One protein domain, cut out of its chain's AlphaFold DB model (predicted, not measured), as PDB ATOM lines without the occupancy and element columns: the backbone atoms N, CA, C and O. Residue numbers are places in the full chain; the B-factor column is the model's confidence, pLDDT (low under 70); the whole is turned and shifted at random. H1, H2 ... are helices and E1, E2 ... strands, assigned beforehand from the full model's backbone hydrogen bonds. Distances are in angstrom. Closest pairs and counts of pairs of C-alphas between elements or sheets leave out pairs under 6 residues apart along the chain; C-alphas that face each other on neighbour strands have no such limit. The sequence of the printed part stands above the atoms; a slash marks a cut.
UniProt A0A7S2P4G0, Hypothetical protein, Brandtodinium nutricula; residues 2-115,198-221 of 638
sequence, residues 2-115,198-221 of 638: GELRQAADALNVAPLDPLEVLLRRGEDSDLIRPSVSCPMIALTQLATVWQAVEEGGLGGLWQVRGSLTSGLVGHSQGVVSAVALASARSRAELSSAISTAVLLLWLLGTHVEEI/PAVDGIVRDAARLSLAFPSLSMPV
ATOM      1  N   GLY A   2     -32.934 -21.188   4.167       80.75
ATOM      2  CA  GLY A   2     -32.081 -19.988   4.240       80.75
ATOM      3  C   GLY A   2     -32.681 -18.851   5.075       80.75
ATOM      4  O   GLY A   2     -32.031 -18.363   5.993       80.75
ATOM      5  N   GLU A   3     -33.945 -18.509   4.827       82.69
ATOM      6  CA  GLU A   3     -34.665 -17.476   5.592       82.69
ATOM      7  C   GLU A   3     -34.865 -17.847   7.069       82.69
ATOM      8  O   GLU A   3     -34.730 -16.989   7.933       82.69
ATOM      9  N   LEU A   4     -35.111 -19.126   7.383       80.19
ATOM     10  CA  LEU A   4     -35.211 -19.606   8.771       80.19
ATOM     11  C   LEU A   4     -33.881 -19.446   9.515       80.19
ATOM     12  O   LEU A   4     -33.872 -19.001  10.656       80.19
ATOM     13  N   ARG A   5     -32.754 -19.760   8.862       81.62
ATOM     14  CA  ARG A   5     -31.416 -19.569   9.445       81.62
ATOM     15  C   ARG A   5     -31.130 -18.090   9.695       81.62
ATOM     16  O   ARG A   5     -30.732 -17.734  10.795       81.62
ATOM     17  N   GLN A   6     -31.429 -17.226   8.723       85.31
ATOM     18  CA  GLN A   6     -31.289 -15.774   8.883       85.31
ATOM     19  C   GLN A   6     -32.161 -15.226  10.021       85.31
ATOM     20  O   GLN A   6     -31.706 -14.381  10.788       85.31
ATOM     21  N   ALA A   7     -33.398 -15.710  10.150       83.88
ATOM     22  CA  ALA A   7     -34.296 -15.326  11.233       83.88
ATOM     23  C   ALA A   7     -33.786 -15.797  12.605       83.88
ATOM     24  O   ALA A   7     -33.801 -15.021  13.560       83.88
ATOM     25  N   ALA A   8     -33.298 -17.037  12.701       82.69
ATOM     26  CA  ALA A   8     -32.706 -17.577  13.922       82.69
ATOM     27  C   ALA A   8     -31.467 -16.779  14.359       82.69
ATOM     28  O   ALA A   8     -31.370 -16.388  15.524       82.69
ATOM     29  N   ASP A   9     -30.583 -16.448  13.412       84.81
ATOM     30  CA  ASP A   9     -29.405 -15.611  13.653       84.81
ATOM     31  C   ASP A   9     -29.806 -14.203  14.128       84.81
ATOM     32  O   ASP A   9     -29.255 -13.691  15.104       84.81
ATOM     33  N   ALA A  10     -30.808 -13.585  13.488       86.06
ATOM     34  CA  ALA A  10     -31.299 -12.254  13.850       86.06
ATOM     35  C   ALA A  10     -31.911 -12.194  15.261       86.06
ATOM     36  O   ALA A  10     -31.861 -11.151  15.917       86.06
ATOM     37  N   LEU A  11     -32.482 -13.303  15.732       86.19
ATOM     38  CA  LEU A  11     -33.086 -13.425  17.058       86.19
ATOM     39  C   LEU A  11     -32.139 -14.035  18.103       86.19
ATOM     40  O   LEU A  11     -32.503 -14.107  19.276       86.19
ATOM     41  N   ASN A  12     -30.923 -14.425  17.702       83.31
ATOM     42  CA  ASN A  12     -29.938 -15.103  18.545       83.31
ATOM     43  C   ASN A  12     -30.508 -16.359  19.237       83.31
ATOM     44  O   ASN A  12     -30.252 -16.617  20.415       83.31
ATOM     45  N   VAL A  13     -31.304 -17.130  18.494       76.81
ATOM     46  CA  VAL A  13     -31.845 -18.429  18.915       76.81
ATOM     47  C   VAL A  13     -31.127 -19.537  18.162       76.81
ATOM     48  O   VAL A  13     -30.741 -19.370  17.006       76.81
ATOM     49  N   ALA A  14     -30.940 -20.684  18.818       68.06
ATOM     50  CA  ALA A  14     -30.347 -21.838  18.161       68.06
ATOM     51  C   ALA A  14     -31.198 -22.212  16.933       68.06
ATOM     52  O   ALA A  14     -32.420 -22.337  17.068       68.06
ATOM     53  N   PRO A  15     -30.594 -22.401  15.747       58.06
ATOM     54  CA  PRO A  15     -31.343 -22.803  14.575       58.06
ATOM     55  C   PRO A  15     -31.850 -24.228  14.797       58.06
ATOM     56  O   PRO A  15     -31.141 -25.208  14.581       58.06
ATOM     57  N   LEU A  16     -33.107 -24.354  15.215       60.44
ATOM     58  CA  LEU A  16     -33.902 -25.495  14.802       60.44
ATOM     59  C   LEU A  16     -34.082 -25.303  13.302       60.44
ATOM     60  O   LEU A  16     -34.749 -24.362  12.879       60.44
ATOM     61  N   ASP A  17     -33.411 -26.128  12.505       63.19
ATOM     62  CA  ASP A  17     -33.698 -26.235  11.082       63.19
ATOM     63  C   ASP A  17     -34.698 -27.388  10.918       63.19
ATOM     64  O   ASP A  17     -34.277 -28.548  10.919       63.19
ATOM     65  N   PRO A  18     -36.018 -27.117  10.805       58.09
ATOM     66  CA  PRO A  18     -37.012 -28.143  10.514       58.09
ATOM     67  C   PRO A  18     -36.615 -29.038   9.335       58.09
ATOM     68  O   PRO A  18     -36.937 -30.223   9.334       58.09
ATOM     69  N   LEU A  19     -35.861 -28.509   8.358       55.94
ATOM     70  CA  LEU A  19     -35.348 -29.300   7.241       55.94
ATOM     71  C   LEU A  19     -34.208 -30.225   7.667       55.94
ATOM     72  O   LEU A  19     -34.162 -31.343   7.174       55.94
ATOM     73  N   GLU A  20     -33.326 -29.845   8.597       65.31
ATOM     74  CA  GLU A  20     -32.357 -30.803   9.151       65.31
ATOM     75  C   GLU A  20     -33.048 -31.893   9.975       65.31
ATOM     76  O   GLU A  20     -32.656 -33.051   9.866       65.31
ATOM     77  N   VAL A  21     -34.087 -31.562  10.751       64.69
ATOM     78  CA  VAL A  21     -34.865 -32.558  11.517       64.69
ATOM     79  C   VAL A  21     -35.541 -33.566  10.574       64.69
ATOM     80  O   VAL A  21     -35.469 -34.774  10.803       64.69
ATOM     81  N   LEU A  22     -36.112 -33.096   9.461       56.41
ATOM     82  CA  LEU A  22     -36.700 -33.952   8.423       56.41
ATOM     83  C   LEU A  22     -35.661 -34.776   7.659       56.41
ATOM     84  O   LEU A  22     -35.849 -35.973   7.448       56.41
ATOM     85  N   LEU A  23     -34.551 -34.153   7.251       58.34
ATOM     86  CA  LEU A  23     -33.497 -34.811   6.472       58.34
ATOM     87  C   LEU A  23     -32.731 -35.853   7.294       58.34
ATOM     88  O   LEU A  23     -32.251 -36.837   6.733       58.34
ATOM     89  N   ARG A  24     -32.639 -35.678   8.617       59.44
ATOM     90  CA  ARG A  24     -32.008 -36.647   9.525       59.44
ATOM     91  C   ARG A  24     -32.889 -37.861   9.836       59.44
ATOM     92  O   ARG A  24     -32.400 -38.755  10.518       59.44
ATOM     93  N   ARG A  25     -34.131 -37.922   9.324       56.25
ATOM     94  CA  ARG A  25     -35.148 -38.915   9.721       56.25
ATOM     95  C   ARG A  25     -35.272 -38.980  11.247       56.25
ATOM     96  O   ARG A  25     -35.042 -40.033  11.837       56.25
ATOM     97  N   GLY A  26     -35.560 -37.833  11.871       58.81
ATOM     98  CA  GLY A  26     -35.842 -37.778  13.307       58.81
ATOM     99  C   GLY A  26     -36.925 -38.783  13.716       58.81
ATOM    100  O   GLY A  26     -37.743 -39.193  12.888       58.81
ATOM    101  N   GLU A  27     -36.914 -39.198  14.980       64.44
ATOM    102  CA  GLU A  27     -37.966 -40.061  15.523       64.44
ATOM    103  C   GLU A  27     -39.318 -39.317  15.514       64.44
ATOM    104  O   GLU A  27     -39.365 -38.085  15.538       64.44
ATOM    105  N   ASP A  28     -40.442 -40.044  15.505       67.62
ATOM    106  CA  ASP A  28     -41.795 -39.451  15.506       67.62
ATOM    107  C   ASP A  28     -42.006 -38.432  16.650       67.62
ATOM    108  O   ASP A  28     -42.783 -37.483  16.521       67.62
ATOM    109  N   SER A  29     -41.294 -38.614  17.767       70.56
ATOM    110  CA  SER A  29     -41.266 -37.726  18.936       70.56
ATOM    111  C   SER A  29     -40.631 -36.357  18.663       70.56
ATOM    112  O   SER A  29     -41.008 -35.387  19.315       70.56
ATOM    113  N   ASP A  30     -39.720 -36.248  17.695       75.94
ATOM    114  CA  ASP A  30     -39.107 -34.978  17.298       75.94
ATOM    115  C   ASP A  30     -39.976 -34.219  16.289       75.94
ATOM    116  O   ASP A  30     -40.039 -32.991  16.314       75.94
ATOM    117  N   LEU A  31     -40.678 -34.944  15.412       79.69
ATOM    118  CA  LEU A  31     -41.499 -34.351  14.349       79.69
ATOM    119  C   LEU A  31     -42.800 -33.727  14.865       79.69
ATOM    120  O   LEU A  31     -43.337 -32.819  14.234       79.69
ATOM    121  N   ILE A  32     -43.311 -34.207  15.999       81.56
ATOM    122  CA  ILE A  32     -44.556 -33.725  16.611       81.56
ATOM    123  C   ILE A  32     -44.383 -32.407  17.380       81.56
ATOM    124  O   ILE A  32     -45.356 -31.672  17.572       81.56
ATOM    125  N   ARG A  33     -43.149 -32.093  17.789       85.50
ATOM    126  CA  ARG A  33     -42.785 -30.883  18.534       85.50
ATOM    127  C   ARG A  33     -43.290 -29.629  17.816       85.50
ATOM    128  O   ARG A  33     -43.007 -29.500  16.626       85.50
ATOM    129  N   PRO A  34     -43.995 -28.692  18.477       89.56
ATOM    130  CA  PRO A  34     -44.568 -27.511  17.824       89.56
ATOM    131  C   PRO A  34     -43.559 -26.694  17.012       89.56
ATOM    132  O   PRO A  34     -43.880 -26.230  15.920       89.56
ATOM    133  N   SER A  35     -42.316 -26.580  17.489       87.56
ATOM    134  CA  SER A  35     -41.217 -25.896  16.792       87.56
ATOM    135  C   SER A  35     -40.879 -26.492  15.415       87.56
ATOM    136  O   SER A  35     -40.278 -25.819  14.577       87.56
ATOM    137  N   VAL A  36     -41.255 -27.752  15.181       86.25
ATOM    138  CA  VAL A  36     -41.077 -28.485  13.923       86.25
ATOM    139  C   VAL A  36     -42.421 -28.644  13.211       86.25
ATOM    140  O   VAL A  36     -42.537 -28.302  12.036       86.25
ATOM    141  N   SER A  37     -43.454 -29.120  13.909       88.00
ATOM    142  CA  SER A  37     -44.746 -29.465  13.321       88.00
ATOM    143  C   SER A  37     -45.517 -28.251  12.806       88.00
ATOM    144  O   SER A  37     -46.058 -28.321  11.702       88.00
ATOM    145  N   CYS A  38     -45.533 -27.115  13.515       91.81
ATOM    146  CA  CYS A  38     -46.247 -25.910  13.076       91.81
ATOM    147  C   CYS A  38     -45.774 -25.391  11.702       91.81
ATOM    148  O   CYS A  38     -46.599 -25.304  10.785       91.81
ATOM    149  N   PRO A  39     -44.477 -25.078  11.496       90.50
ATOM    150  CA  PRO A  39     -44.007 -24.610  10.194       90.50
ATOM    151  C   PRO A  39     -44.108 -25.691   9.112       90.50
ATOM    152  O   PRO A  39     -44.388 -25.369   7.958       90.50
ATOM    153  N   MET A  40     -43.926 -26.969   9.464       87.69
ATOM    154  CA  MET A  40     -43.973 -28.053   8.484       87.69
ATOM    155  C   MET A  40     -45.378 -28.363   7.991       87.69
ATOM    156  O   MET A  40     -45.559 -28.554   6.793       87.69
ATOM    157  N   ILE A  41     -46.380 -28.336   8.869       88.88
ATOM    158  CA  ILE A  41     -47.780 -28.497   8.467       88.88
ATOM    159  C   ILE A  41     -48.187 -27.376   7.507       88.88
ATOM    160  O   ILE A  41     -48.811 -27.655   6.483       88.88
ATOM    161  N   ALA A  42     -47.811 -26.126   7.785       91.00
ATOM    162  CA  ALA A  42     -48.102 -25.032   6.863       91.00
ATOM    163  C   ALA A  42     -47.355 -25.160   5.540       91.00
ATOM    164  O   ALA A  42     -47.950 -24.924   4.490       91.00
ATOM    165  N   LEU A  43     -46.088 -25.579   5.566       88.44
ATOM    166  CA  LEU A  43     -45.347 -25.839   4.337       88.44
ATOM    167  C   LEU A  43     -46.030 -26.929   3.504       88.44
ATOM    168  O   LEU A  43     -46.181 -26.741   2.303       88.44
ATOM    169  N   THR A  44     -46.498 -28.016   4.123       87.25
ATOM    170  CA  THR A  44     -47.273 -29.057   3.435       87.25
ATOM    171  C   THR A  44     -48.549 -28.482   2.828       87.25
ATOM    172  O   THR A  44     -48.755 -28.633   1.630       87.25
ATOM    173  N   GLN A  45     -49.360 -27.752   3.604       87.06
ATOM    174  CA  GLN A  45     -50.599 -27.132   3.112       87.06
ATOM    175  C   GLN A  45     -50.353 -26.229   1.898       87.06
ATOM    176  O   GLN A  45     -51.040 -26.322   0.881       87.06
ATOM    177  N   LEU A  46     -49.358 -25.348   2.003       87.62
ATOM    178  CA  LEU A  46     -49.038 -24.361   0.977       87.62
ATOM    179  C   LEU A  46     -48.391 -25.009  -0.253       87.62
ATOM    180  O   LEU A  46     -48.692 -24.596  -1.370       87.62
ATOM    181  N   ALA A  47     -47.568 -26.045  -0.071       84.50
ATOM    182  CA  ALA A  47     -46.995 -26.820  -1.168       84.50
ATOM    183  C   ALA A  47     -48.067 -27.612  -1.925       84.50
ATOM    184  O   ALA A  47     -48.050 -27.624  -3.151       84.50
ATOM    185  N   THR A  48     -49.036 -28.215  -1.228       81.44
ATOM    186  CA  THR A  48     -50.149 -28.920  -1.878       81.44
ATOM    187  C   THR A  48     -51.010 -27.963  -2.695       81.44
ATOM    188  O   THR A  48     -51.370 -28.279  -3.827       81.44
ATOM    189  N   VAL A  49     -51.303 -26.770  -2.167       78.88
ATOM    190  CA  VAL A  49     -52.010 -25.735  -2.938       78.88
ATOM    191  C   VAL A  49     -51.185 -25.306  -4.145       78.88
ATOM    192  O   VAL A  49     -51.715 -25.237  -5.249       78.88
ATOM    193  N   TRP A  50     -49.892 -25.045  -3.954       79.38
ATOM    194  CA  TRP A  50     -48.995 -24.661  -5.038       79.38
ATOM    195  C   TRP A  50     -48.979 -25.710  -6.155       79.38
ATOM    196  O   TRP A  50     -49.229 -25.371  -7.307       79.38
ATOM    197  N   GLN A  51     -48.772 -26.982  -5.820       78.38
ATOM    198  CA  GLN A  51     -48.766 -28.081  -6.783       78.38
ATOM    199  C   GLN A  51     -50.112 -28.194  -7.510       78.38
ATOM    200  O   GLN A  51     -50.158 -28.205  -8.737       78.38
ATOM    201  N   ALA A  52     -51.221 -28.235  -6.766       69.75
ATOM    202  CA  ALA A  52     -52.548 -28.416  -7.348       69.75
ATOM    203  C   ALA A  52     -52.937 -27.273  -8.293       69.75
ATOM    204  O   ALA A  52     -53.655 -27.487  -9.267       69.75
ATOM    205  N   VAL A  53     -52.481 -26.056  -8.000       68.12
ATOM    206  CA  VAL A  53     -53.033 -24.853  -8.612       68.12
ATOM    207  C   VAL A  53     -52.077 -24.189  -9.607       68.12
ATOM    208  O   VAL A  53     -52.531 -23.739 -10.657       68.12
ATOM    209  N   GLU A  54     -50.773 -24.148  -9.329       67.19
ATOM    210  CA  GLU A  54     -49.765 -23.592 -10.247       67.19
ATOM    211  C   GLU A  54     -49.230 -24.638 -11.235       67.19
ATOM    212  O   GLU A  54     -48.917 -24.286 -12.371       67.19
ATOM    213  N   GLU A  55     -49.135 -25.908 -10.830       67.50
ATOM    214  CA  GLU A  55     -48.538 -26.975 -11.653       67.50
ATOM    215  C   GLU A  55     -49.590 -27.937 -12.234       67.50
ATOM    216  O   GLU A  55     -49.387 -28.490 -13.310       67.50
ATOM    217  N   GLY A  56     -50.753 -28.073 -11.587       60.66
ATOM    218  CA  GLY A  56     -51.816 -29.016 -11.955       60.66
ATOM    219  C   GLY A  56     -52.763 -28.600 -13.086       60.66
ATOM    220  O   GLY A  56     -53.844 -29.167 -13.213       60.66
ATOM    221  N   GLY A  57     -52.418 -27.591 -13.892       55.81
ATOM    222  CA  GLY A  57     -53.201 -27.221 -15.082       55.81
ATOM    223  C   GLY A  57     -54.520 -26.474 -14.826       55.81
ATOM    224  O   GLY A  57     -55.238 -26.179 -15.776       55.81
ATOM    225  N   LEU A  58     -54.827 -26.083 -13.582       53.53
ATOM    226  CA  LEU A  58     -56.022 -25.289 -13.229       53.53
ATOM    227  C   LEU A  58     -55.924 -23.788 -13.584       53.53
ATOM    228  O   LEU A  58     -56.765 -22.988 -13.168       53.53
ATOM    229  N   GLY A  59     -54.899 -23.386 -14.342       57.16
ATOM    230  CA  GLY A  59     -54.715 -22.005 -14.792       57.16
ATOM    231  C   GLY A  59     -54.082 -21.052 -13.765       57.16
ATOM    232  O   GLY A  59     -54.084 -19.838 -13.966       57.16
ATOM    233  N   GLY A  60     -53.518 -21.577 -12.672       63.84
ATOM    234  CA  GLY A  60     -52.860 -20.783 -11.630       63.84
ATOM    235  C   GLY A  60     -53.805 -20.306 -10.526       63.84
ATOM    236  O   GLY A  60     -55.035 -20.327 -10.658       63.84
ATOM    237  N   LEU A  61     -53.227 -19.826  -9.416       64.75
ATOM    238  CA  LEU A  61     -53.994 -19.456  -8.213       64.75
ATOM    239  C   LEU A  61     -55.035 -18.382  -8.508       64.75
ATOM    240  O   LEU A  61     -56.138 -18.403  -7.973       64.75
ATOM    241  N   TRP A  62     -54.716 -17.488  -9.429       65.88
ATOM    242  CA  TRP A  62     -55.548 -16.360  -9.830       65.88
ATOM    243  C   TRP A  62     -56.800 -16.792 -10.592       65.88
ATOM    244  O   TRP A  62     -57.865 -16.211 -10.387       65.88
ATOM    245  N   GLN A  63     -56.686 -17.833 -11.417       62.97
ATOM    246  CA  GLN A  63     -57.799 -18.350 -12.205       62.97
ATOM    247  C   GLN A  63     -58.763 -19.153 -11.327       62.97
ATOM    248  O   GLN A  63     -59.971 -18.921 -11.370       62.97
ATOM    249  N   VAL A  64     -58.235 -19.996 -10.432       63.38
ATOM    250  CA  VAL A  64     -59.050 -20.730  -9.448       63.38
ATOM    251  C   VAL A  64     -59.715 -19.781  -8.449       63.38
ATOM    252  O   VAL A  64     -60.876 -19.979  -8.095       63.38
ATOM    253  N   ARG A  65     -59.038 -18.702  -8.029       65.81
ATOM    254  CA  ARG A  65     -59.610 -17.705  -7.107       65.81
ATOM    255  C   ARG A  65     -60.846 -17.002  -7.655       65.81
ATOM    256  O   ARG A  65     -61.727 -16.694  -6.859       65.81
ATOM    257  N   GLY A  66     -60.947 -16.794  -8.969       61.19
ATOM    258  CA  GLY A  66     -62.168 -16.273  -9.596       61.19
ATOM    259  C   GLY A  66     -63.391 -17.174  -9.376       61.19
ATOM    260  O   GLY A  66     -64.513 -16.679  -9.295       61.19
ATOM    261  N   SER A  67     -63.162 -18.476  -9.197       62.91
ATOM    262  CA  SER A  67     -64.189 -19.491  -8.934       62.91
ATOM    263  C   SER A  67     -64.427 -19.749  -7.438       62.91
ATOM    264  O   SER A  67     -65.421 -20.377  -7.072       62.91
ATOM    265  N   LEU A  68     -63.556 -19.252  -6.548       66.81
ATOM    266  CA  LEU A  68     -63.711 -19.340  -5.090       66.81
ATOM    267  C   LEU A  68     -64.658 -18.237  -4.591       66.81
ATOM    268  O   LEU A  68     -64.243 -17.237  -4.012       66.81
ATOM    269  N   THR A  69     -65.958 -18.425  -4.816       60.47
ATOM    270  CA  THR A  69     -66.992 -17.401  -4.577       60.47
ATOM    271  C   THR A  69     -67.251 -17.074  -3.103       60.47
ATOM    272  O   THR A  69     -67.813 -16.020  -2.810       60.47
ATOM    273  N   SER A  70     -66.862 -17.950  -2.169       69.38
ATOM    274  CA  SER A  70     -67.190 -17.795  -0.741       69.38
ATOM    275  C   SER A  70     -66.028 -17.254   0.102       69.38
ATOM    276  O   SER A  70     -66.259 -16.405   0.959       69.38
ATOM    277  N   GLY A  71     -64.788 -17.683  -0.158       83.00
ATOM    278  CA  GLY A  71     -63.583 -17.308   0.598       83.00
ATOM    279  C   GLY A  71     -62.724 -18.513   0.984       83.00
ATOM    280  O   GLY A  71     -62.995 -19.633   0.556       83.00
ATOM    281  N   LEU A  72     -61.691 -18.283   1.798       89.50
ATOM    282  CA  LEU A  72     -60.835 -19.340   2.357       89.50
ATOM    283  C   LEU A  72     -61.177 -19.586   3.825       89.50
ATOM    284  O   LEU A  72     -61.576 -18.661   4.524       89.50
ATOM    285  N   VAL A  73     -60.996 -20.813   4.307       89.56
ATOM    286  CA  VAL A  73     -61.290 -21.186   5.698       89.56
ATOM    287  C   VAL A  73     -60.038 -21.778   6.335       89.56
ATOM    288  O   VAL A  73     -59.352 -22.582   5.708       89.56
ATOM    289  N   GLY A  74     -59.739 -21.395   7.576       90.25
ATOM    290  CA  GLY A  74     -58.624 -21.945   8.343       90.25
ATOM    291  C   GLY A  74     -59.056 -22.477   9.706       90.25
ATOM    292  O   GLY A  74     -59.597 -21.731  10.521       90.25
ATOM    293  N   HIS A  75     -58.789 -23.760   9.968       89.81
ATOM    294  CA  HIS A  75     -58.938 -24.371  11.295       89.81
ATOM    295  C   HIS A  75     -57.635 -24.218  12.086       89.81
ATOM    296  O   HIS A  75     -56.569 -24.573  11.578       89.81
ATOM    297  N   SER A  76     -57.716 -23.681  13.310       92.56
ATOM    298  CA  SER A  76     -56.555 -23.440  14.180       92.56
ATOM    299  C   SER A  76     -55.401 -22.762  13.409       92.56
ATOM    300  O   SER A  76     -55.627 -21.750  12.741       92.56
ATOM    301  N   GLN A  77     -54.187 -23.323  13.424       93.88
ATOM    302  CA  GLN A  77     -53.018 -22.789  12.708       93.88
ATOM    303  C   GLN A  77     -53.202 -22.642  11.188       93.88
ATOM    304  O   GLN A  77     -52.534 -21.816  10.566       93.88
ATOM    305  N   GLY A  78     -54.142 -23.377  10.581       94.19
ATOM    306  CA  GLY A  78     -54.448 -23.285   9.151       94.19
ATOM    307  C   GLY A  78     -54.946 -21.901   8.717       94.19
ATOM    308  O   GLY A  78     -54.893 -21.577   7.532       94.19
ATOM    309  N   VAL A  79     -55.379 -21.049   9.657       95.81
ATOM    310  CA  VAL A  79     -55.732 -19.649   9.374       95.81
ATOM    311  C   VAL A  79     -54.553 -18.848   8.817       95.81
ATOM    312  O   VAL A  79     -54.754 -17.984   7.965       95.81
ATOM    313  N   VAL A  80     -53.320 -19.160   9.229       97.44
ATOM    314  CA  VAL A  80     -52.116 -18.475   8.740       97.44
ATOM    315  C   VAL A  80     -51.860 -18.832   7.273       97.44
ATOM    316  O   VAL A  80     -51.637 -17.942   6.453       97.44
ATOM    317  N   SER A  81     -51.986 -20.114   6.915       94.88
ATOM    318  CA  SER A  81     -51.894 -20.582   5.526       94.88
ATOM    319  C   SER A  81     -53.000 -19.978   4.653       94.88
ATOM    320  O   SER A  81     -52.734 -19.501   3.550       94.88
ATOM    321  N   ALA A  82     -54.236 -19.915   5.163       93.88
ATOM    322  CA  ALA A  82     -55.352 -19.278   4.464       93.88
ATOM    323  C   ALA A  82     -55.099 -17.778   4.216       93.88
ATOM    324  O   ALA A  82     -55.392 -17.279   3.131       93.88
ATOM    325  N   VAL A  83     -54.507 -17.063   5.178       95.88
ATOM    326  CA  VAL A  83     -54.114 -15.653   5.017       95.88
ATOM    327  C   VAL A  83     -52.988 -15.475   4.002       95.88
ATOM    328  O   VAL A  83     -53.055 -14.553   3.187       95.88
ATOM    329  N   ALA A  84     -51.991 -16.360   3.979       94.00
ATOM    330  CA  ALA A  84     -50.938 -16.308   2.966       94.00
ATOM    331  C   ALA A  84     -51.520 -16.399   1.545       94.00
ATOM    332  O   ALA A  84     -51.228 -15.559   0.694       94.00
ATOM    333  N   LEU A  85     -52.432 -17.348   1.324       90.25
ATOM    334  CA  LEU A  85     -53.131 -17.520   0.049       90.25
ATOM    335  C   LEU A  85     -54.065 -16.344  -0.275       90.25
ATOM    336  O   LEU A  85     -54.125 -15.891  -1.419       90.25
ATOM    337  N   ALA A  86     -54.785 -15.828   0.725       91.38
ATOM    338  CA  ALA A  86     -55.725 -14.728   0.542       91.38
ATOM    339  C   ALA A  86     -55.044 -13.370   0.299       91.38
ATOM    340  O   ALA A  86     -55.657 -12.498  -0.321       91.38
ATOM    341  N   SER A  87     -53.821 -13.168   0.793       91.50
ATOM    342  CA  SER A  87     -53.102 -11.886   0.722       91.50
ATOM    343  C   SER A  87     -52.343 -11.675  -0.587       91.50
ATOM    344  O   SER A  87     -52.244 -10.544  -1.058       91.50
ATOM    345  N   ALA A  88     -51.846 -12.745  -1.206       86.44
ATOM    346  CA  ALA A  88     -51.092 -12.643  -2.446       86.44
ATOM    347  C   ALA A  88     -51.967 -12.166  -3.620       86.44
ATOM    348  O   ALA A  88     -53.163 -12.465  -3.669       86.44
ATOM    349  N   ARG A  89     -51.371 -11.479  -4.603       82.75
ATOM    350  CA  ARG A  89     -51.986 -11.107  -5.903       82.75
ATOM    351  C   ARG A  89     -51.184 -11.558  -7.122       82.75
ATOM    352  O   ARG A  89     -51.646 -11.447  -8.254       82.75
ATOM    353  N   SER A  90     -49.972 -12.042  -6.888       81.88
ATOM    354  CA  SER A  90     -49.061 -12.555  -7.902       81.88
ATOM    355  C   SER A  90     -48.267 -13.733  -7.348       81.88
ATOM    356  O   SER A  90     -48.213 -13.946  -6.136       81.88
ATOM    357  N   ARG A  91     -47.604 -14.492  -8.223       81.44
ATOM    358  CA  ARG A  91     -46.730 -15.602  -7.813       81.44
ATOM    359  C   ARG A  91     -45.574 -15.144  -6.912       81.44
ATOM    360  O   ARG A  91     -45.210 -15.849  -5.976       81.44
ATOM    361  N   ALA A  92     -45.029 -13.952  -7.161       85.06
ATOM    362  CA  ALA A  92     -43.974 -13.371  -6.331       85.06
ATOM    363  C   ALA A  92     -44.492 -13.012  -4.926       85.06
ATOM    364  O   ALA A  92     -43.866 -13.364  -3.927       85.06
ATOM    365  N   GLU A  93     -45.667 -12.379  -4.841       87.25
ATOM    366  CA  GLU A  93     -46.315 -12.094  -3.554       87.25
ATOM    367  C   GLU A  93     -46.693 -13.372  -2.807       87.25
ATOM    368  O   GLU A  93     -46.547 -13.426  -1.592       87.25
ATOM    369  N   LEU A  94     -47.125 -14.415  -3.522       85.81
ATOM    370  CA  LEU A  94     -47.429 -15.715  -2.935       85.81
ATOM    371  C   LEU A  94     -46.189 -16.338  -2.301       85.81
ATOM    372  O   LEU A  94     -46.254 -16.763  -1.153       85.81
ATOM    373  N   SER A  95     -45.050 -16.327  -2.997       87.25
ATOM    374  CA  SER A  95     -43.782 -16.793  -2.425       87.25
ATOM    375  C   SER A  95     -43.431 -16.027  -1.143       87.25
ATOM    376  O   SER A  95     -43.106 -16.644  -0.133       87.25
ATOM    377  N   SER A  96     -43.561 -14.695  -1.150       90.81
ATOM    378  CA  SER A  96     -43.300 -13.858   0.030       90.81
ATOM    379  C   SER A  96     -44.281 -14.128   1.180       90.81
ATOM    380  O   SER A  96     -43.894 -14.123   2.351       90.81
ATOM    381  N   ALA A  97     -45.557 -14.359   0.868       92.62
ATOM    382  CA  ALA A  97     -46.588 -14.663   1.852       92.62
ATOM    383  C   ALA A  97     -46.391 -16.061   2.462       92.62
ATOM    384  O   ALA A  97     -46.559 -16.224   3.669       92.62
ATOM    385  N   ILE A  98     -45.972 -17.046   1.661       91.19
ATOM    386  CA  ILE A  98     -45.595 -18.389   2.127       91.19
ATOM    387  C   ILE A  98     -44.411 -18.296   3.091       91.19
ATOM    388  O   ILE A  98     -44.497 -18.820   4.200       91.19
ATOM    389  N   SER A  99     -43.350 -17.580   2.713       91.62
ATOM    390  CA  SER A  99     -42.208 -17.316   3.593       91.62
ATOM    391  C   SER A  99     -42.645 -16.712   4.929       91.62
ATOM    392  O   SER A  99     -42.290 -17.220   5.991       91.62
ATOM    393  N   THR A 100     -43.498 -15.685   4.887       95.12
ATOM    394  CA  THR A 100     -44.028 -15.027   6.092       95.12
ATOM    395  C   THR A 100     -44.830 -15.995   6.968       95.12
ATOM    396  O   THR A 100     -44.646 -16.012   8.183       95.12
ATOM    397  N   ALA A 101     -45.691 -16.826   6.374       96.06
ATOM    398  CA  ALA A 101     -46.484 -17.818   7.098       96.06
ATOM    399  C   ALA A 101     -45.622 -18.891   7.769       96.06
ATOM    400  O   ALA A 101     -45.837 -19.200   8.940       96.06
ATOM    401  N   VAL A 102     -44.630 -19.426   7.054       92.88
ATOM    402  CA  VAL A 102     -43.716 -20.444   7.585       92.88
ATOM    403  C   VAL A 102     -42.861 -19.867   8.715       92.88
ATOM    404  O   VAL A 102     -42.734 -20.505   9.756       92.88
ATOM    405  N   LEU A 103     -42.325 -18.652   8.556       93.19
ATOM    406  CA  LEU A 103     -41.559 -17.973   9.609       93.19
ATOM    407  C   LEU A 103     -42.421 -17.666  10.839       93.19
ATOM    408  O   LEU A 103     -41.981 -17.894  11.963       93.19
ATOM    409  N   LEU A 104     -43.655 -17.193  10.640       96.44
ATOM    410  CA  LEU A 104     -44.581 -16.924  11.740       96.44
ATOM    411  C   LEU A 104     -44.924 -18.203  12.511       96.44
ATOM    412  O   LEU A 104     -44.936 -18.186  13.738       96.44
ATOM    413  N   LEU A 105     -45.193 -19.308  11.815       95.50
ATOM    414  CA  LEU A 105     -45.532 -20.578  12.457       95.50
ATOM    415  C   LEU A 105     -44.325 -21.277  13.083       95.50
ATOM    416  O   LEU A 105     -44.496 -21.982  14.072       95.50
ATOM    417  N   TRP A 106     -43.118 -21.048  12.564       92.50
ATOM    418  CA  TRP A 106     -41.884 -21.430  13.243       92.50
ATOM    419  C   TRP A 106     -41.722 -20.663  14.559       92.50
ATOM    420  O   TRP A 106     -41.577 -21.297  15.598       92.50
ATOM    421  N   LEU A 107     -41.847 -19.328  14.541       93.00
ATOM    422  CA  LEU A 107     -41.815 -18.516  15.763       93.00
ATOM    423  C   LEU A 107     -42.874 -18.966  16.766       93.00
ATOM    424  O   LEU A 107     -42.576 -19.151  17.943       93.00
ATOM    425  N   LEU A 108     -44.106 -19.159  16.293       94.81
ATOM    426  CA  LEU A 108     -45.202 -19.655  17.110       94.81
ATOM    427  C   LEU A 108     -44.829 -20.995  17.741       94.81
ATOM    428  O   LEU A 108     -44.877 -21.106  18.958       94.81
ATOM    429  N   GLY A 109     -44.388 -21.962  16.937       92.25
ATOM    430  CA  GLY A 109     -43.950 -23.274  17.398       92.25
ATOM    431  C   GLY A 109     -42.845 -23.213  18.455       92.25
ATOM    432  O   GLY A 109     -42.932 -23.903  19.466       92.25
ATOM    433  N   THR A 110     -41.833 -22.366  18.260       90.44
ATOM    434  CA  THR A 110     -40.725 -22.194  19.211       90.44
ATOM    435  C   THR A 110     -41.191 -21.623  20.547       90.44
ATOM    436  O   THR A 110     -40.811 -22.143  21.588       90.44
ATOM    437  N   HIS A 111     -42.036 -20.589  20.540       93.00
ATOM    438  CA  HIS A 111     -42.520 -19.962  21.777       93.00
ATOM    439  C   HIS A 111     -43.539 -20.832  22.525       93.00
ATOM    440  O   HIS A 111     -43.534 -20.872  23.751       93.00
ATOM    441  N   VAL A 112     -44.433 -21.529  21.815       93.19
ATOM    442  CA  VAL A 112     -45.467 -22.361  22.463       93.19
ATOM    443  C   VAL A 112     -44.925 -23.684  22.995       93.19
ATOM    444  O   VAL A 112     -45.533 -24.272  23.887       93.19
ATOM    445  N   GLU A 113     -43.797 -24.160  22.469       90.38
ATOM    446  CA  GLU A 113     -43.125 -25.357  22.978       90.38
ATOM    447  C   GLU A 113     -42.631 -25.176  24.423       90.38
ATOM    448  O   GLU A 113     -42.593 -26.140  25.182       90.38
ATOM    449  N   GLU A 114     -42.334 -23.942  24.839       90.31
ATOM    450  CA  GLU A 114     -41.959 -23.617  26.223       90.31
ATOM    451  C   GLU A 114     -43.160 -23.618  27.189       90.31
ATOM    452  O   GLU A 114     -42.982 -23.545  28.406       90.31
ATOM    453  N   ILE A 115     -44.391 -23.693  26.670       93.56
ATOM    454  CA  ILE A 115     -45.616 -23.664  27.471       93.56
ATOM    455  C   ILE A 115     -46.069 -25.089  27.782       93.56
ATOM    456  O   ILE A 115     -46.586 -25.804  26.921       93.56
ATOM    457  N   PRO A 198     -48.037 -15.826  27.728       92.31
ATOM    458  CA  PRO A 198     -46.610 -15.507  27.688       92.31
ATOM    459  C   PRO A 198     -45.985 -15.728  26.301       92.31
ATOM    460  O   PRO A 198     -45.205 -14.891  25.847       92.31
ATOM    461  N   ALA A 199     -46.379 -16.801  25.602       94.38
ATOM    462  CA  ALA A 199     -45.916 -17.089  24.247       94.38
ATOM    463  C   ALA A 199     -46.418 -16.039  23.245       94.38
ATOM    464  O   ALA A 199     -45.634 -15.553  22.436       94.38
ATOM    465  N   VAL A 200     -47.688 -15.616  23.324       95.12
ATOM    466  CA  VAL A 200     -48.256 -14.584  22.428       95.12
ATOM    467  C   VAL A 200     -47.420 -13.302  22.441       95.12
ATOM    468  O   VAL A 200     -47.055 -12.786  21.383       95.12
ATOM    469  N   ASP A 201     -47.080 -12.802  23.631       93.25
ATOM    470  CA  ASP A 201     -46.316 -11.560  23.773       93.25
ATOM    471  C   ASP A 201     -44.875 -11.704  23.229       93.25
ATOM    472  O   ASP A 201     -44.312 -10.747  22.686       93.25
ATOM    473  N   GLY A 202     -44.275 -12.895  23.352       94.44
ATOM    474  CA  GLY A 202     -42.972 -13.235  22.769       94.44
ATOM    475  C   GLY A 202     -43.003 -13.294  21.241       94.44
ATOM    476  O   GLY A 202     -42.221 -12.607  20.580       94.44
ATOM    477  N   ILE A 203     -43.972 -14.022  20.680       96.12
ATOM    478  CA  ILE A 203     -44.146 -14.198  19.232       96.12
ATOM    479  C   ILE A 203     -44.353 -12.848  18.545       96.12
ATOM    480  O   ILE A 203     -43.693 -12.557  17.551       96.12
ATOM    481  N   VAL A 204     -45.242 -11.998  19.071       96.69
ATOM    482  CA  VAL A 204     -45.531 -10.684  18.469       96.69
ATOM    483  C   VAL A 204     -44.290  -9.788  18.476       96.69
ATOM    484  O   VAL A 204     -44.023  -9.093  17.494       96.69
ATOM    485  N   ARG A 205     -43.500  -9.825  19.556       95.75
ATOM    486  CA  ARG A 205     -42.253  -9.061  19.670       95.75
ATOM    487  C   ARG A 205     -41.214  -9.510  18.647       95.75
ATOM    488  O   ARG A 205     -40.610  -8.667  17.986       95.75
ATOM    489  N   ASP A 206     -41.003 -10.814  18.512       95.38
ATOM    490  CA  ASP A 206     -39.993 -11.347  17.598       95.38
ATOM    491  C   ASP A 206     -40.438 -11.252  16.135       95.38
ATOM    492  O   ASP A 206     -39.638 -10.885  15.275       95.38
ATOM    493  N   ALA A 207     -41.728 -11.430  15.849       96.38
ATOM    494  CA  ALA A 207     -42.281 -11.173  14.524       96.38
ATOM    495  C   ALA A 207     -42.097  -9.707  14.096       96.38
ATOM    496  O   ALA A 207     -41.786  -9.441  12.935       96.38
ATOM    497  N   ALA A 208     -42.223  -8.753  15.027       96.62
ATOM    498  CA  ALA A 208     -41.938  -7.346  14.757       96.62
ATOM    499  C   ALA A 208     -40.447  -7.096  14.468       96.62
ATOM    500  O   ALA A 208     -40.125  -6.331  13.560       96.62
ATOM    501  N   ARG A 209     -39.527  -7.765  15.180       95.81
ATOM    502  CA  ARG A 209     -38.077  -7.694  14.901       95.81
ATOM    503  C   ARG A 209     -37.726  -8.230  13.516       95.81
ATOM    504  O   ARG A 209     -36.885  -7.651  12.837       95.81
ATOM    505  N   LEU A 210     -38.407  -9.291  13.088       94.31
ATOM    506  CA  LEU A 210     -38.283  -9.856  11.744       94.31
ATOM    507  C   LEU A 210     -39.074  -9.081  10.677       94.31
ATOM    508  O   LEU A 210     -39.021  -9.439   9.505       94.31
ATOM    509  N   SER A 211     -39.798  -8.021  11.057       95.75
ATOM    510  CA  SER A 211     -40.650  -7.234  10.155       95.75
ATOM    511  C   SER A 211     -41.677  -8.082   9.386       95.75
ATOM    512  O   SER A 211     -41.973  -7.804   8.225       95.75
ATOM    513  N   LEU A 212     -42.230  -9.121  10.027       96.12
ATOM    514  CA  LEU A 212     -43.237  -9.981   9.405       96.12
ATOM    515  C   LEU A 212     -44.551  -9.219   9.216       96.12
ATOM    516  O   LEU A 212     -45.101  -8.653  10.161       96.12
ATOM    517  N   ALA A 213     -45.080  -9.246   7.997       95.94
ATOM    518  CA  ALA A 213     -46.365  -8.649   7.666       95.94
ATOM    519  C   ALA A 213     -46.983  -9.330   6.444       95.94
ATOM    520  O   ALA A 213     -46.278  -9.753   5.529       95.94
ATOM    521  N   PHE A 214     -48.313  -9.381   6.412       95.88
ATOM    522  CA  PHE A 214     -49.064  -9.805   5.236       95.88
ATOM    523  C   PHE A 214     -49.664  -8.586   4.523       95.88
ATOM    524  O   PHE A 214     -50.107  -7.642   5.188       95.88
ATOM    525  N   PRO A 215     -49.735  -8.600   3.182       92.56
ATOM    526  CA  PRO A 215     -50.524  -7.631   2.428       92.56
ATOM    527  C   PRO A 215     -52.021  -7.683   2.776       92.56
ATOM    528  O   PRO A 215     -52.514  -8.652   3.360       92.56
ATOM    529  N   SER A 216     -52.768  -6.661   2.340       93.94
ATOM    530  CA  SER A 216     -54.232  -6.666   2.432       93.94
ATOM    531  C   SER A 216     -54.813  -7.886   1.724       93.94
ATOM    532  O   SER A 216     -54.534  -8.124   0.546       93.94
ATOM    533  N   LEU A 217     -55.711  -8.582   2.411       93.06
ATOM    534  CA  LEU A 217     -56.470  -9.701   1.878       93.06
ATOM    535  C   LEU A 217     -57.257  -9.261   0.640       93.06
ATOM    536  O   LEU A 217     -57.968  -8.255   0.672       93.06
ATOM    537  N   SER A 218     -57.138 -10.017  -0.450       87.69
ATOM    538  CA  SER A 218     -57.946  -9.830  -1.662       87.69
ATOM    539  C   SER A 218     -59.210 -10.691  -1.679       87.69
ATOM    540  O   SER A 218     -60.039 -10.544  -2.571       87.69
ATOM    541  N   MET A 219     -59.389 -11.562  -0.683       87.50
ATOM    542  CA  MET A 219     -60.624 -12.305  -0.436       87.50
ATOM    543  C   MET A 219     -60.767 -12.590   1.061       87.50
ATOM    544  O   MET A 219     -59.758 -12.587   1.771       87.50
ATOM    545  N   PRO A 220     -61.982 -12.839   1.558       91.50
ATOM    546  CA  PRO A 220     -62.178 -13.071   2.977       91.50
ATOM    547  C   PRO A 220     -61.577 -14.392   3.450       91.50
ATOM    548  O   PRO A 220     -61.600 -15.397   2.733       91.50
ATOM    549  N   VAL A 221     -61.098 -14.383   4.694       94.38
ATOM    550  CA  VAL A 221     -60.653 -15.587   5.403       94.38
ATOM    551  C   VAL A 221     -61.574 -15.836   6.590       94.38
ATOM    552  O   VAL A 221     -61.645 -15.021   7.507       94.38
TER     553      VAL A 221
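Overview. This is residues 2 to 115 and 198 to 221 of the 638 residues of the protein "Hypothetical protein" of Brandtodinium nutricula (UniProt A0A7S2P4G0). Two long helices, H4 and H7, run side by side in opposite directions, and the shorter H6 packs on both to complete a three-helix bundle. H1 and H8 pack on H7, H2 and H5 meet opposite ends of H4, and residues 23 to 29 stick out. The printed part has 138 residues, mostly helix, in the order H1 H2 H3 H4 H5 E1 H6 H7 H8. It is compact, with a radius of gyration of the C-alphas of 15.5 A and spans of 42 by 32 by 26 A.

Along the chain. H1, residues 2 to 11, begins at C-alpha 2 (-32.081, -19.988, 4.240). H2 is residues 18 to 23, H3 28 to 31, H4 34 to 55 with 29.7 A, H5 61 to 67, E1 72 to 74, and H6 78 to 87. H7, residues 91 to 113, measures 32.5 A; H8, residues 198 to 209, ends at (-38.077, -7.694, 14.901).

Arrangement. H1 touches residues 99 to 103 of H7, closest at C-alphas 4 and 103, 6.6 A. H2 and H3 only just touch, only at the corner, with 3 pairs of C-alphas within 8 A. H2 touches residues 35 to 40 of H4, closest at C-alphas 18 and 36, 5.3 A. H4 touches H7 at a shallow tilt of 19 degrees, opposite ways, C-alphas 35 and 109 being closest at 3.8 A. H5 touches H4, closest at C-alphas 61 and 53, 5.5 A. E1 pairs with no named strand; its closest C-alpha pair with H6, 74 and 82, is 5.7 A apart. H6 and H7 form a helical hairpin, closest at C-alphas 84 and 97, 4.8 A. H8 touches H7, closest at C-alphas 199 and 111, 5.1 A. Every O i to N i+4 pair is within hydrogen-bond range in H1, H2, H6, H7 and H8; H4 has 17 of 18, H5 2 of 3, and H3 is too short.

Size, cuts and confidence. The farthest C-alphas, 57 and 198, are 44.8 A apart. Residues 116 to 197 are not printed; the gap is 8.2 A. Of the links printed whole, none is long. Confidence is under 70 in residues 14 to 28 and 52 to 70.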